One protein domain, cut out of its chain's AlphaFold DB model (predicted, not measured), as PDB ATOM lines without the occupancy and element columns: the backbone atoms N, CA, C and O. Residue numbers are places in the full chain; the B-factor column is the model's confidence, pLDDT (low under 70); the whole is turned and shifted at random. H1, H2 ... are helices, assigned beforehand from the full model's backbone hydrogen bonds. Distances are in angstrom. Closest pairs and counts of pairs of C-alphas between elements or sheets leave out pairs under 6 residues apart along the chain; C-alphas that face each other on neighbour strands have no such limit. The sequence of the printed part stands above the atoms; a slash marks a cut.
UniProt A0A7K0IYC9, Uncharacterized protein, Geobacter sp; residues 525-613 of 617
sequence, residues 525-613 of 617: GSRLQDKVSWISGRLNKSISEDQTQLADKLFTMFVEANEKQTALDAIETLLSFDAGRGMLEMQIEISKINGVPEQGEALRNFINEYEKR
ATOM      1  N   GLY A 525     -44.488 -31.517  -2.292       91.25
ATOM      2  CA  GLY A 525     -44.389 -30.839  -0.994       91.25
ATOM      3  C   GLY A 525     -43.073 -31.141  -0.265       91.25
ATOM      4  O   GLY A 525     -42.297 -31.993  -0.690       91.25
ATOM      5  N   SER A 526     -42.802 -30.419   0.827       88.00
ATOM      6  CA  SER A 526     -41.574 -30.567   1.632       88.00
ATOM      7  C   SER A 526     -41.766 -31.353   2.925       88.00
ATOM      8  O   SER A 526     -40.779 -31.745   3.549       88.00
ATOM      9  N   ARG A 527     -43.008 -31.564   3.379       90.88
ATOM     10  CA  ARG A 527     -43.258 -32.184   4.684       90.88
ATOM     11  C   ARG A 527     -43.132 -33.695   4.609       90.88
ATOM     12  O   ARG A 527     -43.356 -34.310   3.571       90.88
ATOM     13  N   LEU A 528     -42.873 -34.321   5.750       93.12
ATOM     14  CA  LEU A 528     -42.893 -35.777   5.840       93.12
ATOM     15  C   LEU A 528     -44.249 -36.350   5.402       93.12
ATOM     16  O   LEU A 528     -44.290 -37.298   4.624       93.12
ATOM     17  N   GLN A 529     -45.351 -35.731   5.829       93.69
ATOM     18  CA  GLN A 529     -46.705 -36.147   5.455       93.69
ATOM     19  C   GLN A 529     -46.956 -36.022   3.947       93.69
ATOM     20  O   GLN A 529     -47.687 -36.828   3.374       93.69
ATOM     21  N   ASP A 530     -46.326 -35.041   3.299       94.00
ATOM     22  CA  ASP A 530     -46.392 -34.867   1.851       94.00
ATOM     23  C   ASP A 530     -45.724 -36.054   1.135       94.00
ATOM     24  O   ASP A 530     -46.336 -36.673   0.263       94.00
ATOM     25  N   LYS A 531     -44.517 -36.438   1.577       95.75
ATOM     26  CA  LYS A 531     -43.789 -37.616   1.074       95.75
ATOM     27  C   LYS A 531     -44.573 -38.912   1.318       95.75
ATOM     28  O   LYS A 531     -44.742 -39.706   0.397       95.75
ATOM     29  N   VAL A 532     -45.105 -39.105   2.531       96.88
ATOM     30  CA  VAL A 532     -45.932 -40.272   2.898       96.88
ATOM     31  C   VAL A 532     -47.147 -40.387   1.982       96.88
ATOM     32  O   VAL A 532     -47.417 -41.462   1.446       96.88
ATOM     33  N   SER A 533     -47.876 -39.282   1.792       95.88
ATOM     34  CA  SER A 533     -49.072 -39.241   0.950       95.88
ATOM     35  C   SER A 533     -48.739 -39.557  -0.506       95.88
ATOM     36  O   SER A 533     -49.436 -40.366  -1.123       95.88
ATOM     37  N   TRP A 534     -47.651 -38.986  -1.029       96.62
ATOM     38  CA  TRP A 534     -47.200 -39.245  -2.393       96.62
ATOM     39  C   TRP A 534     -46.820 -40.714  -2.593       96.62
ATOM     40  O   TRP A 534     -47.349 -41.363  -3.493       96.62
ATOM     41  N   ILE A 535     -45.965 -41.264  -1.722       97.25
ATOM     42  CA  ILE A 535     -45.499 -42.653  -1.827       97.25
ATOM     43  C   ILE A 535     -46.674 -43.624  -1.678       97.25
ATOM     44  O   ILE A 535     -46.816 -44.550  -2.477       97.25
ATOM     45  N   SER A 536     -47.544 -43.397  -0.691       97.19
ATOM     46  CA  SER A 536     -48.702 -44.262  -0.447       97.19
ATOM     47  C   SER A 536     -49.651 -44.290  -1.646       97.19
ATOM     48  O   SER A 536     -50.085 -45.358  -2.079       97.19
ATOM     49  N   GLY A 537     -49.933 -43.115  -2.221       95.94
ATOM     50  CA  GLY A 537     -50.755 -42.990  -3.421       95.94
ATOM     51  C   GLY A 537     -50.108 -43.639  -4.643       95.94
ATOM     52  O   GLY A 537     -50.790 -44.313  -5.411       95.94
ATOM     53  N   ARG A 538     -48.787 -43.497  -4.799       96.31
ATOM     54  CA  ARG A 538     -48.037 -44.061  -5.928       96.31
ATOM     55  C   ARG A 538     -48.005 -45.586  -5.910       96.31
ATOM     56  O   ARG A 538     -48.208 -46.209  -6.948       96.31
ATOM     57  N   LEU A 539     -47.772 -46.171  -4.738       95.56
ATOM     58  CA  LEU A 539     -47.702 -47.622  -4.553       95.56
ATOM     59  C   LEU A 539     -49.078 -48.269  -4.350       95.56
ATOM     60  O   LEU A 539     -49.169 -49.495  -4.319       95.56
ATOM     61  N   ASN A 540     -50.132 -47.462  -4.188       96.00
ATOM     62  CA  ASN A 540     -51.464 -47.905  -3.777       96.00
ATOM     63  C   ASN A 540     -51.421 -48.765  -2.492       96.00
ATOM     64  O   ASN A 540     -52.057 -49.817  -2.395       96.00
ATOM     65  N   LYS A 541     -50.615 -48.335  -1.513       95.50
ATOM     66  CA  LYS A 541     -50.376 -49.010  -0.226       95.50
ATOM     67  C   LYS A 541     -50.268 -47.980   0.893       95.50
ATOM     68  O   LYS A 541     -49.786 -46.882   0.667       95.50
ATOM     69  N   SER A 542     -50.669 -48.340   2.110       96.12
ATOM     70  CA  SER A 542     -50.476 -47.472   3.279       96.12
ATOM     71  C   SER A 542     -49.025 -47.544   3.759       96.12
ATOM     72  O   SER A 542     -48.567 -48.625   4.130       96.12
ATOM     73  N   ILE A 543     -48.316 -46.414   3.753       97.44
ATOM     74  CA  ILE A 543     -46.944 -46.283   4.260       97.44
ATOM     75  C   ILE A 543     -46.943 -45.406   5.513       97.44
ATOM     76  O   ILE A 543     -47.623 -44.382   5.555       97.44
ATOM     77  N   SER A 544     -46.185 -45.791   6.545       97.06
ATOM     78  CA  SER A 544     -46.091 -44.999   7.778       97.06
ATOM     79  C   SER A 544     -45.064 -43.861   7.690       97.06
ATOM     80  O   SER A 544     -44.148 -43.863   6.858       97.06
ATOM     81  N   GLU A 545     -45.194 -42.886   8.594       97.12
ATOM     82  CA  GLU A 545     -44.208 -41.815   8.772       97.12
ATOM     83  C   GLU A 545     -42.819 -42.370   9.109       97.12
ATOM     84  O   GLU A 545     -41.848 -41.983   8.462       97.12
ATOM     85  N   ASP A 546     -42.720 -43.332  10.032       97.69
ATOM     86  CA  ASP A 546     -41.446 -43.950  10.432       97.69
ATOM     87  C   ASP A 546     -40.748 -44.658   9.265       97.69
ATOM     88  O   ASP A 546     -39.540 -44.516   9.071       97.69
ATOM     89  N   GLN A 547     -41.514 -45.388   8.445       97.56
ATOM     90  CA  GLN A 547     -40.984 -46.043   7.247       97.56
ATOM     91  C   GLN A 547     -40.453 -45.019   6.241       97.56
ATOM     92  O   GLN A 547     -39.402 -45.234   5.637       97.56
ATOM     93  N   THR A 548     -41.151 -43.892   6.083       97.56
ATOM     94  CA  THR A 548     -40.734 -42.815   5.179       97.56
ATOM     95  C   THR A 548     -39.508 -42.077   5.713       97.56
ATOM     96  O   THR A 548     -38.603 -41.785   4.939       97.56
ATOM     97  N   GLN A 549     -39.417 -41.826   7.024       97.38
ATOM     98  CA  GLN A 549     -38.225 -41.239   7.649       97.38
ATOM     99  C   GLN A 549     -37.001 -42.146   7.515       97.38
ATOM    100  O   GLN A 549     -35.905 -41.660   7.247       97.38
ATOM    101  N   LEU A 550     -37.174 -43.459   7.706       97.75
ATOM    102  CA  LEU A 550     -36.104 -44.430   7.496       97.75
ATOM    103  C   LEU A 550     -35.642 -44.422   6.035       97.75
ATOM    104  O   LEU A 550     -34.443 -44.354   5.784       97.75
ATOM    105  N   ALA A 551     -36.579 -44.436   5.083       97.94
ATOM    106  CA  ALA A 551     -36.260 -44.352   3.661       97.94
ATOM    107  C   ALA A 551     -35.532 -43.044   3.301       97.94
ATOM    108  O   ALA A 551     -34.569 -43.075   2.545       97.94
ATOM    109  N   ASP A 552     -35.937 -41.907   3.870       96.44
ATOM    110  CA  ASP A 552     -35.289 -40.610   3.634       96.44
ATOM    111  C   ASP A 552     -33.836 -40.627   4.134       96.44
ATOM    112  O   ASP A 552     -32.921 -40.291   3.390       96.44
ATOM    113  N   LYS A 553     -33.607 -41.131   5.357       97.31
ATOM    114  CA  LYS A 553     -32.259 -41.293   5.930       97.31
ATOM    115  C   LYS A 553     -31.380 -42.219   5.095       97.31
ATOM    116  O   LYS A 553     -30.225 -41.890   4.842       97.31
ATOM    117  N   LEU A 554     -31.913 -43.364   4.670       98.06
ATOM    118  CA  LEU A 554     -31.181 -44.308   3.827       98.06
ATOM    119  C   LEU A 554     -30.869 -43.707   2.453       98.06
ATOM    120  O   LEU A 554     -29.785 -43.933   1.928       98.06
ATOM    121  N   PHE A 555     -31.775 -42.909   1.881       97.56
ATOM    122  CA  PHE A 555     -31.514 -42.213   0.624       97.56
ATOM    123  C   PHE A 555     -30.412 -41.161   0.779       97.56
ATOM    124  O   PHE A 555     -29.493 -41.124  -0.035       97.56
ATOM    125  N   THR A 556     -30.434 -40.369   1.854       96.56
ATOM    126  CA  THR A 556     -29.335 -39.451   2.187       96.56
ATOM    127  C   THR A 556     -28.014 -40.203   2.344       96.56
ATOM    128  O   THR A 556     -27.021 -39.814   1.739       96.56
ATOM    129  N   MET A 557     -27.999 -41.325   3.073       97.25
ATOM    130  CA  MET A 557     -26.804 -42.169   3.196       97.25
ATOM    131  C   MET A 557     -26.320 -42.689   1.838       97.25
ATOM    132  O   MET A 557     -25.122 -42.685   1.583       97.25
ATOM    133  N   PHE A 558     -27.227 -43.110   0.959       97.00
ATOM    134  CA  PHE A 558     -26.883 -43.560  -0.388       97.00
ATOM    135  C   PHE A 558     -26.210 -42.455  -1.222       97.00
ATOM    136  O   PHE A 558     -25.248 -42.737  -1.933       97.00
ATOM    137  N   VAL A 559     -26.687 -41.211  -1.119       95.12
ATOM    138  CA  VAL A 559     -26.163 -40.073  -1.895       95.12
ATOM    139  C   VAL A 559     -24.869 -39.503  -1.302       95.12
ATOM    140  O   VAL A 559     -23.985 -39.096  -2.054       95.12
ATOM    141  N   GLU A 560     -24.744 -39.463   0.025       96.19
ATOM    142  CA  GLU A 560     -23.684 -38.718   0.721       96.19
ATOM    143  C   GLU A 560     -22.566 -39.597   1.309       96.19
ATOM    144  O   GLU A 560     -21.553 -39.071   1.774       96.19
ATOM    145  N   ALA A 561     -22.709 -40.928   1.325       95.81
ATOM    146  CA  ALA A 561     -21.688 -41.795   1.907       95.81
ATOM    147  C   ALA A 561     -20.358 -41.725   1.137       95.81
ATOM    148  O   ALA A 561     -20.274 -42.036  -0.049       95.81
ATOM    149  N   ASN A 562     -19.280 -41.413   1.865       94.94
ATOM    150  CA  ASN A 562     -17.912 -41.446   1.333       94.94
ATOM    151  C   ASN A 562     -17.438 -42.875   1.018       94.94
ATOM    152  O   ASN A 562     -16.600 -43.086   0.141       94.94
ATOM    153  N   GLU A 563     -17.948 -43.864   1.755       96.69
ATOM    154  CA  GLU A 563     -17.605 -45.270   1.572       96.69
ATOM    155  C   GLU A 563     -18.602 -45.947   0.633       96.69
ATOM    156  O   GLU A 563     -19.797 -46.034   0.919       96.69
ATOM    157  N   LYS A 564     -18.088 -46.496  -0.474       95.06
ATOM    158  CA  LYS A 564     -18.899 -47.189  -1.483       95.06
ATOM    159  C   LYS A 564     -19.766 -48.299  -0.882       95.06
ATOM    160  O   LYS A 564     -20.908 -48.443  -1.300       95.06
ATOM    161  N   GLN A 565     -19.239 -49.078   0.068       95.44
ATOM    162  CA  GLN A 565     -19.995 -50.173   0.682       95.44
ATOM    163  C   GLN A 565     -21.211 -49.647   1.449       95.44
ATOM    164  O   GLN A 565     -22.310 -50.135   1.232       95.44
ATOM    165  N   THR A 566     -21.048 -48.579   2.230       96.19
ATOM    166  CA  THR A 566     -22.147 -47.927   2.957       96.19
ATOM    167  C   THR A 566     -23.251 -47.437   2.018       96.19
ATOM    168  O   THR A 566     -24.432 -47.619   2.312       96.19
ATOM    169  N   ALA A 567     -22.893 -46.866   0.861       95.19
ATOM    170  CA  ALA A 567     -23.877 -46.487  -0.153       95.19
ATOM    171  C   ALA A 567     -24.603 -47.714  -0.738       95.19
ATOM    172  O   ALA A 567     -25.821 -47.680  -0.922       95.19
ATOM    173  N   LEU A 568     -23.874 -48.804  -1.008       94.62
ATOM    174  CA  LEU A 568     -24.443 -50.055  -1.521       94.62
ATOM    175  C   LEU A 568     -25.385 -50.730  -0.510       94.62
ATOM    176  O   LEU A 568     -26.469 -51.159  -0.895       94.62
ATOM    177  N   ASP A 569     -25.023 -50.761   0.770       95.69
ATOM    178  CA  ASP A 569     -25.860 -51.323   1.835       95.69
ATOM    179  C   ASP A 569     -27.139 -50.485   2.025       95.69
ATOM    180  O   ASP A 569     -28.237 -51.019   2.221       95.69
ATOM    181  N   ALA A 570     -27.023 -49.155   1.918       97.06
ATOM    182  CA  ALA A 570     -28.158 -48.245   2.008       97.06
ATOM    183  C   ALA A 570     -29.152 -48.447   0.852       97.06
ATOM    184  O   ALA A 570     -30.359 -48.534   1.101       97.06
ATOM    185  N   ILE A 571     -28.676 -48.571  -0.396       96.88
ATOM    186  CA  ILE A 571     -29.561 -48.847  -1.538       96.88
ATOM    187  C   ILE A 571     -30.156 -50.258  -1.480       96.88
ATOM    188  O   ILE A 571     -31.341 -50.409  -1.775       96.88
ATOM    189  N   GLU A 572     -29.399 -51.274  -1.050       96.19
ATOM    190  CA  GLU A 572     -29.937 -52.628  -0.858       96.19
ATOM    191  C   GLU A 572     -31.103 -52.602   0.131       96.19
ATOM    192  O   GLU A 572     -32.186 -53.125  -0.145       96.19
ATOM    193  N   THR A 573     -30.909 -51.895   1.248       97.06
ATOM    194  CA  THR A 573     -31.947 -51.710   2.260       97.06
ATOM    195  C   THR A 573     -33.139 -50.944   1.689       97.06
ATOM    196  O   THR A 573     -34.270 -51.364   1.892       97.06
ATOM    197  N   LEU A 574     -32.945 -49.863   0.926       97.88
ATOM    198  CA  LEU A 574     -34.056 -49.149   0.275       97.88
ATOM    199  C   LEU A 574     -34.876 -50.059  -0.648       97.88
ATOM    200  O   LEU A 574     -36.104 -49.989  -0.663       97.88
ATOM    201  N   LEU A 575     -34.218 -50.930  -1.409       96.94
ATOM    202  CA  LEU A 575     -34.885 -51.839  -2.339       96.94
ATOM    203  C   LEU A 575     -35.609 -53.000  -1.636       96.94
ATOM    204  O   LEU A 575     -36.457 -53.649  -2.261       96.94
ATOM    205  N   SER A 576     -35.322 -53.255  -0.355       96.56
ATOM    206  CA  SER A 576     -35.883 -54.381   0.397       96.56
ATOM    207  C   SER A 576     -37.265 -54.116   1.013       96.56
ATOM    208  O   SER A 576     -37.868 -55.048   1.547       96.56
ATOM    209  N   PHE A 577     -37.790 -52.884   0.969       97.88
ATOM    210  CA  PHE A 577     -39.116 -52.548   1.514       97.88
ATOM    211  C   PHE A 577     -39.861 -51.485   0.693       97.88
ATOM    212  O   PHE A 577     -39.267 -50.686  -0.027       97.88
ATOM    213  N   ASP A 578     -41.194 -51.469   0.821       97.56
ATOM    214  CA  ASP A 578     -42.086 -50.650  -0.015       97.56
ATOM    215  C   ASP A 578     -41.770 -49.146   0.062       97.56
ATOM    216  O   ASP A 578     -41.655 -48.488  -0.970       97.56
ATOM    217  N   ALA A 579     -41.582 -48.590   1.263       97.50
ATOM    218  CA  ALA A 579     -41.311 -47.159   1.409       97.50
ATOM    219  C   ALA A 579     -39.943 -46.747   0.842       97.50
ATOM    220  O   ALA A 579     -39.815 -45.641   0.322       97.50
ATOM    221  N   GLY A 580     -38.944 -47.636   0.880       97.75
ATOM    222  CA  GLY A 580     -37.643 -47.395   0.261       97.75
ATOM    223  C   GLY A 580     -37.723 -47.378  -1.268       97.75
ATOM    224  O   GLY A 580     -37.240 -46.435  -1.894       97.75
ATOM    225  N   ARG A 581     -38.443 -48.329  -1.880       97.38
ATOM    226  CA  ARG A 581     -38.738 -48.304  -3.328       97.38
ATOM    227  C   ARG A 581     -39.529 -47.062  -3.729       97.38
ATOM    228  O   ARG A 581     -39.185 -46.396  -4.701       97.38
ATOM    229  N   GLY A 582     -40.547 -46.720  -2.946       97.50
ATOM    230  CA  GLY A 582     -41.341 -45.513  -3.136       97.50
ATOM    231  C   GLY A 582     -40.519 -44.226  -3.053       97.50
ATOM    232  O   GLY A 582     -40.711 -43.330  -3.870       97.50
ATOM    233  N   MET A 583     -39.566 -44.151  -2.119       97.81
ATOM    234  CA  MET A 583     -38.619 -43.037  -2.012       97.81
ATOM    235  C   MET A 583     -37.753 -42.923  -3.271       97.81
ATOM    236  O   MET A 583     -37.630 -41.834  -3.819       97.81
ATOM    237  N   LEU A 584     -37.208 -44.031  -3.782       97.94
ATOM    238  CA  LEU A 584     -36.421 -44.022  -5.021       97.94
ATOM    239  C   LEU A 584     -37.250 -43.560  -6.229       97.94
ATOM    240  O   LEU A 584     -36.794 -42.716  -6.999       97.94
ATOM    241  N   GLU A 585     -38.488 -44.045  -6.377       97.44
ATOM    242  CA  GLU A 585     -39.401 -43.566  -7.423       97.44
ATOM    243  C   GLU A 585     -39.715 -42.075  -7.288       97.44
ATOM    244  O   GLU A 585     -39.727 -41.358  -8.291       97.44
ATOM    245  N   MET A 586     -39.940 -41.606  -6.057       97.25
ATOM    246  CA  MET A 586     -40.178 -40.197  -5.763       97.25
ATOM    247  C   MET A 586     -38.989 -39.344  -6.187       97.25
ATOM    248  O   MET A 586     -39.188 -38.318  -6.823       97.25
ATOM    249  N   GLN A 587     -37.760 -39.771  -5.893       97.25
ATOM    250  CA  GLN A 587     -36.547 -39.037  -6.259       97.25
ATOM    251  C   GLN A 587     -36.354 -38.972  -7.777       97.25
ATOM    252  O   GLN A 587     -36.039 -37.911  -8.311       97.25
ATOM    253  N   ILE A 588     -36.652 -40.057  -8.501       97.19
ATOM    254  CA  ILE A 588     -36.649 -40.036  -9.971       97.19
ATOM    255  C   ILE A 588     -37.682 -39.035 -10.512       97.19
ATOM    256  O   ILE A 588     -37.407 -38.314 -11.474       97.19
ATOM    257  N   GLU A 589     -38.872 -38.980  -9.913       96.31
ATOM    258  CA  GLU A 589     -39.914 -38.035 -10.316       96.31
ATOM    259  C   GLU A 589     -39.554 -36.587  -9.947       96.31
ATOM    260  O   GLU A 589     -39.744 -35.688 -10.764       96.31
ATOM    261  N   ILE A 590     -38.952 -36.357  -8.775       95.62
ATOM    262  CA  ILE A 590     -38.403 -35.060  -8.355       95.62
ATOM    263  C   ILE A 590     -37.403 -34.552  -9.391       95.62
ATOM    264  O   ILE A 590     -37.506 -33.398  -9.799       95.62
ATOM    265  N   SER A 591     -36.480 -35.394  -9.864       94.31
ATOM    266  CA  SER A 591     -35.512 -35.005 -10.893       94.31
ATOM    267  C   SER A 591     -36.197 -34.542 -12.184       94.31
ATOM    268  O   SER A 591     -35.839 -33.503 -12.735       94.31
ATOM    269  N   LYS A 592     -37.244 -35.244 -12.635       93.69
ATOM    270  CA  LYS A 592     -38.033 -34.823 -13.807       93.69
ATOM    271  C   LYS A 592     -38.763 -33.504 -13.559       93.69
ATOM    272  O   LYS A 592     -38.694 -32.596 -14.386       93.69
ATOM    273  N   ILE A 593     -39.437 -33.374 -12.415       92.94
ATOM    274  CA  ILE A 593     -40.182 -32.166 -12.044       92.94
ATOM    275  C   ILE A 593     -39.237 -30.974 -11.888       92.94
ATOM    276  O   ILE A 593     -39.575 -29.879 -12.311       92.94
ATOM    277  N   ASN A 594     -38.037 -31.154 -11.356       92.62
ATOM    278  CA  ASN A 594     -37.071 -30.072 -11.207       92.62
ATOM    279  C   ASN A 594     -36.334 -29.726 -12.517       92.62
ATOM    280  O   ASN A 594     -35.567 -28.772 -12.543       92.62
ATOM    281  N   GLY A 595     -36.582 -30.453 -13.615       89.81
ATOM    282  CA  GLY A 595     -35.954 -30.186 -14.914       89.81
ATOM    283  C   GLY A 595     -34.545 -30.765 -15.080       89.81
ATOM    284  O   GLY A 595     -33.819 -30.302 -15.949       89.81
ATOM    285  N   VAL A 596     -34.182 -31.780 -14.291       92.06
ATOM    286  CA  VAL A 596     -32.924 -32.548 -14.395       92.06
ATOM    287  C   VAL A 596     -33.212 -34.040 -14.640       92.06
ATOM    288  O   VAL A 596     -32.823 -34.904 -13.845       92.06
ATOM    289  N   PRO A 597     -33.980 -34.389 -15.694       94.62
ATOM    290  CA  PRO A 597     -34.455 -35.755 -15.921       94.62
ATOM    291  C   PRO A 597     -33.322 -36.780 -16.055       94.62
ATOM    292  O   PRO A 597     -33.517 -37.942 -15.705       94.62
ATOM    293  N   GLU A 598     -32.140 -36.367 -16.508       95.00
ATOM    294  CA  GLU A 598     -30.947 -37.202 -16.624       95.00
ATOM    295  C   GLU A 598     -30.479 -37.769 -15.279       95.00
ATOM    296  O   GLU A 598     -30.049 -38.919 -15.229       95.00
ATOM    297  N   GLN A 599     -30.627 -37.023 -14.178       93.94
ATOM    298  CA  GLN A 599     -30.303 -37.527 -12.838       93.94
ATOM    299  C   GLN A 599     -31.277 -38.632 -12.417       93.94
ATOM    300  O   GLN A 599     -30.871 -39.668 -11.889       93.94
ATOM    301  N   GLY A 600     -32.564 -38.439 -12.712       95.38
ATOM    302  CA  GLY A 600     -33.593 -39.441 -12.453       95.38
ATOM    303  C   GLY A 600     -33.408 -40.692 -13.314       95.38
ATOM    304  O   GLY A 600     -33.604 -41.809 -12.840       95.38
ATOM    305  N   GLU A 601     -32.991 -40.525 -14.567       96.44
ATOM    306  CA  GLU A 601     -32.704 -41.642 -15.467       96.44
ATOM    307  C   GLU A 601     -31.429 -42.392 -15.060       96.44
ATOM    308  O   GLU A 601     -31.407 -43.621 -15.077       96.44
ATOM    309  N   ALA A 602     -30.392 -41.684 -14.607       96.44
ATOM    310  CA  ALA A 602     -29.196 -42.301 -14.042       96.44
ATOM    311  C   ALA A 602     -29.534 -43.150 -12.807       96.44
ATOM    312  O   ALA A 602     -29.105 -44.301 -12.724       96.44
ATOM    313  N   LEU A 603     -30.364 -42.631 -11.893       96.81
ATOM    314  CA  LEU A 603     -30.837 -43.384 -10.728       96.81
ATOM    315  C   LEU A 603     -31.665 -44.611 -11.141       96.81
ATOM    316  O   LEU A 603     -31.461 -45.703 -10.615       96.81
ATOM    317  N   ARG A 604     -32.560 -44.463 -12.125       97.44
ATOM    318  CA  ARG A 604     -33.351 -45.575 -12.676       97.44
ATOM    319  C   ARG A 604     -32.467 -46.671 -13.266       97.44
ATOM    320  O   ARG A 604     -32.681 -47.848 -12.982       97.44
ATOM    321  N   ASN A 605     -31.481 -46.294 -14.075       96.75
ATOM    322  CA  ASN A 605     -30.549 -47.234 -14.690       96.75
ATOM    323  C   ASN A 605     -29.688 -47.931 -13.643       96.75
ATOM    324  O   ASN A 605     -29.549 -49.150 -13.698       96.75
ATOM    325  N   PHE A 606     -29.205 -47.190 -12.644       95.94
ATOM    326  CA  PHE A 606     -28.471 -47.760 -11.521       95.94
ATOM    327  C   PHE A 606     -29.291 -48.828 -10.787       95.94
ATOM    328  O   PHE A 606     -28.793 -49.931 -10.579       95.94
ATOM    329  N   ILE A 607     -30.557 -48.545 -10.459       95.88
ATOM    330  CA  ILE A 607     -31.459 -49.515  -9.812       95.88
ATOM    331  C   ILE A 607     -31.640 -50.757 -10.697       95.88
ATOM    332  O   ILE A 607     -31.443 -51.878 -10.232       95.88
ATOM    333  N   ASN A 608     -31.935 -50.564 -11.986       95.44
ATOM    334  CA  ASN A 608     -32.139 -51.659 -12.939       95.44
ATOM    335  C   ASN A 608     -30.893 -52.541 -13.117       95.44
ATOM    336  O   ASN A 608     -31.013 -53.745 -13.332       95.44
ATOM    337  N   GLU A 609     -29.699 -51.952 -13.114       93.75
ATOM    338  CA  GLU A 609     -28.439 -52.690 -13.192       93.75
ATOM    339  C   GLU A 609     -28.124 -53.410 -11.886       93.75
ATOM    340  O   GLU A 609     -27.659 -54.549 -11.916       93.75
ATOM    341  N   TYR A 610     -28.385 -52.762 -10.751       91.94
ATOM    342  CA  TYR A 610     -28.156 -53.326  -9.428       91.94
ATOM    343  C   TYR A 610     -29.019 -54.575  -9.202       91.94
ATOM    344  O   TYR A 610     -28.482 -55.622  -8.850       91.94
ATOM    345  N   GLU A 611     -30.315 -54.520  -9.525       91.25
ATOM    346  CA  GLU A 611     -31.239 -55.661  -9.402       91.25
ATOM    347  C   GLU A 611     -30.910 -56.836 -10.346       91.25
ATOM    348  O   GLU A 611     -31.339 -57.964 -10.106       91.25
ATOM    349  N   LYS A 612     -30.140 -56.601 -11.420       90.75
ATOM    350  CA  LYS A 612     -29.700 -57.648 -12.363       90.75
ATOM    351  C   LYS A 612     -28.440 -58.383 -11.920       90.75
ATOM    352  O   LYS A 612     -28.098 -59.395 -12.537       90.75
ATOM    353  N   ARG A 613     -27.709 -57.887 -10.917       84.75
ATOM    354  CA  ARG A 613     -26.486 -58.554 -10.462       84.75
ATOM    355  C   ARG A 613     -26.869 -59.880  -9.798       84.75
ATOM    356  O   ARG A 613     -27.691 -59.872  -8.884       84.75
TER     357      ARG A 613
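Overview. This is residues 525 to 613 of the 617 residues of an uncharacterized protein of Geobacter sp (UniProt A0A7K0IYC9). Two helical hairpins, H2 with H3 and H4 with H5, meet steeply where H4 begins, and H1 packs crosswise on H2 and H4. The hub, H4, touches H1, H2, H5 and, only at the corner, H3. The printed part has 89 residues, with five named helices and no named strand: all helix, compact, radius of gyration of the C-alphas 12.6 A, spans 31 by 28 by 24 A.

Arrangement. H1, residues 528 to 539, touches H4, residues 578 to 593, with residues 534 to 539 alone, about perpendicular at 81 degrees; closest C-alphas Ile 535 and Gly 582, 5.2 A. H2, residues 545 to 560, and H3, residues 564 to 575, touch at 30 degrees; closest C-alphas Phe 558 and Ala 567, 4.2 A. Every helix, H5 included, residues 597 to 610, has every O i to N i+4 pair within hydrogen-bond range.

Along the chain. H1 begins at C-alpha 528 (-42.893, -35.777, 5.840); H2 spans 22.3 A, H4 22.1 A; H5 ends at C-alpha 610 (-28.156, -53.326, -9.428).

Size, cuts and confidence. The farthest C-alphas, Arg 527 and Arg 613, are 34.7 A apart. The printed part has no cut, its four links are tight, and no printed residue is under 70 in pLDDT.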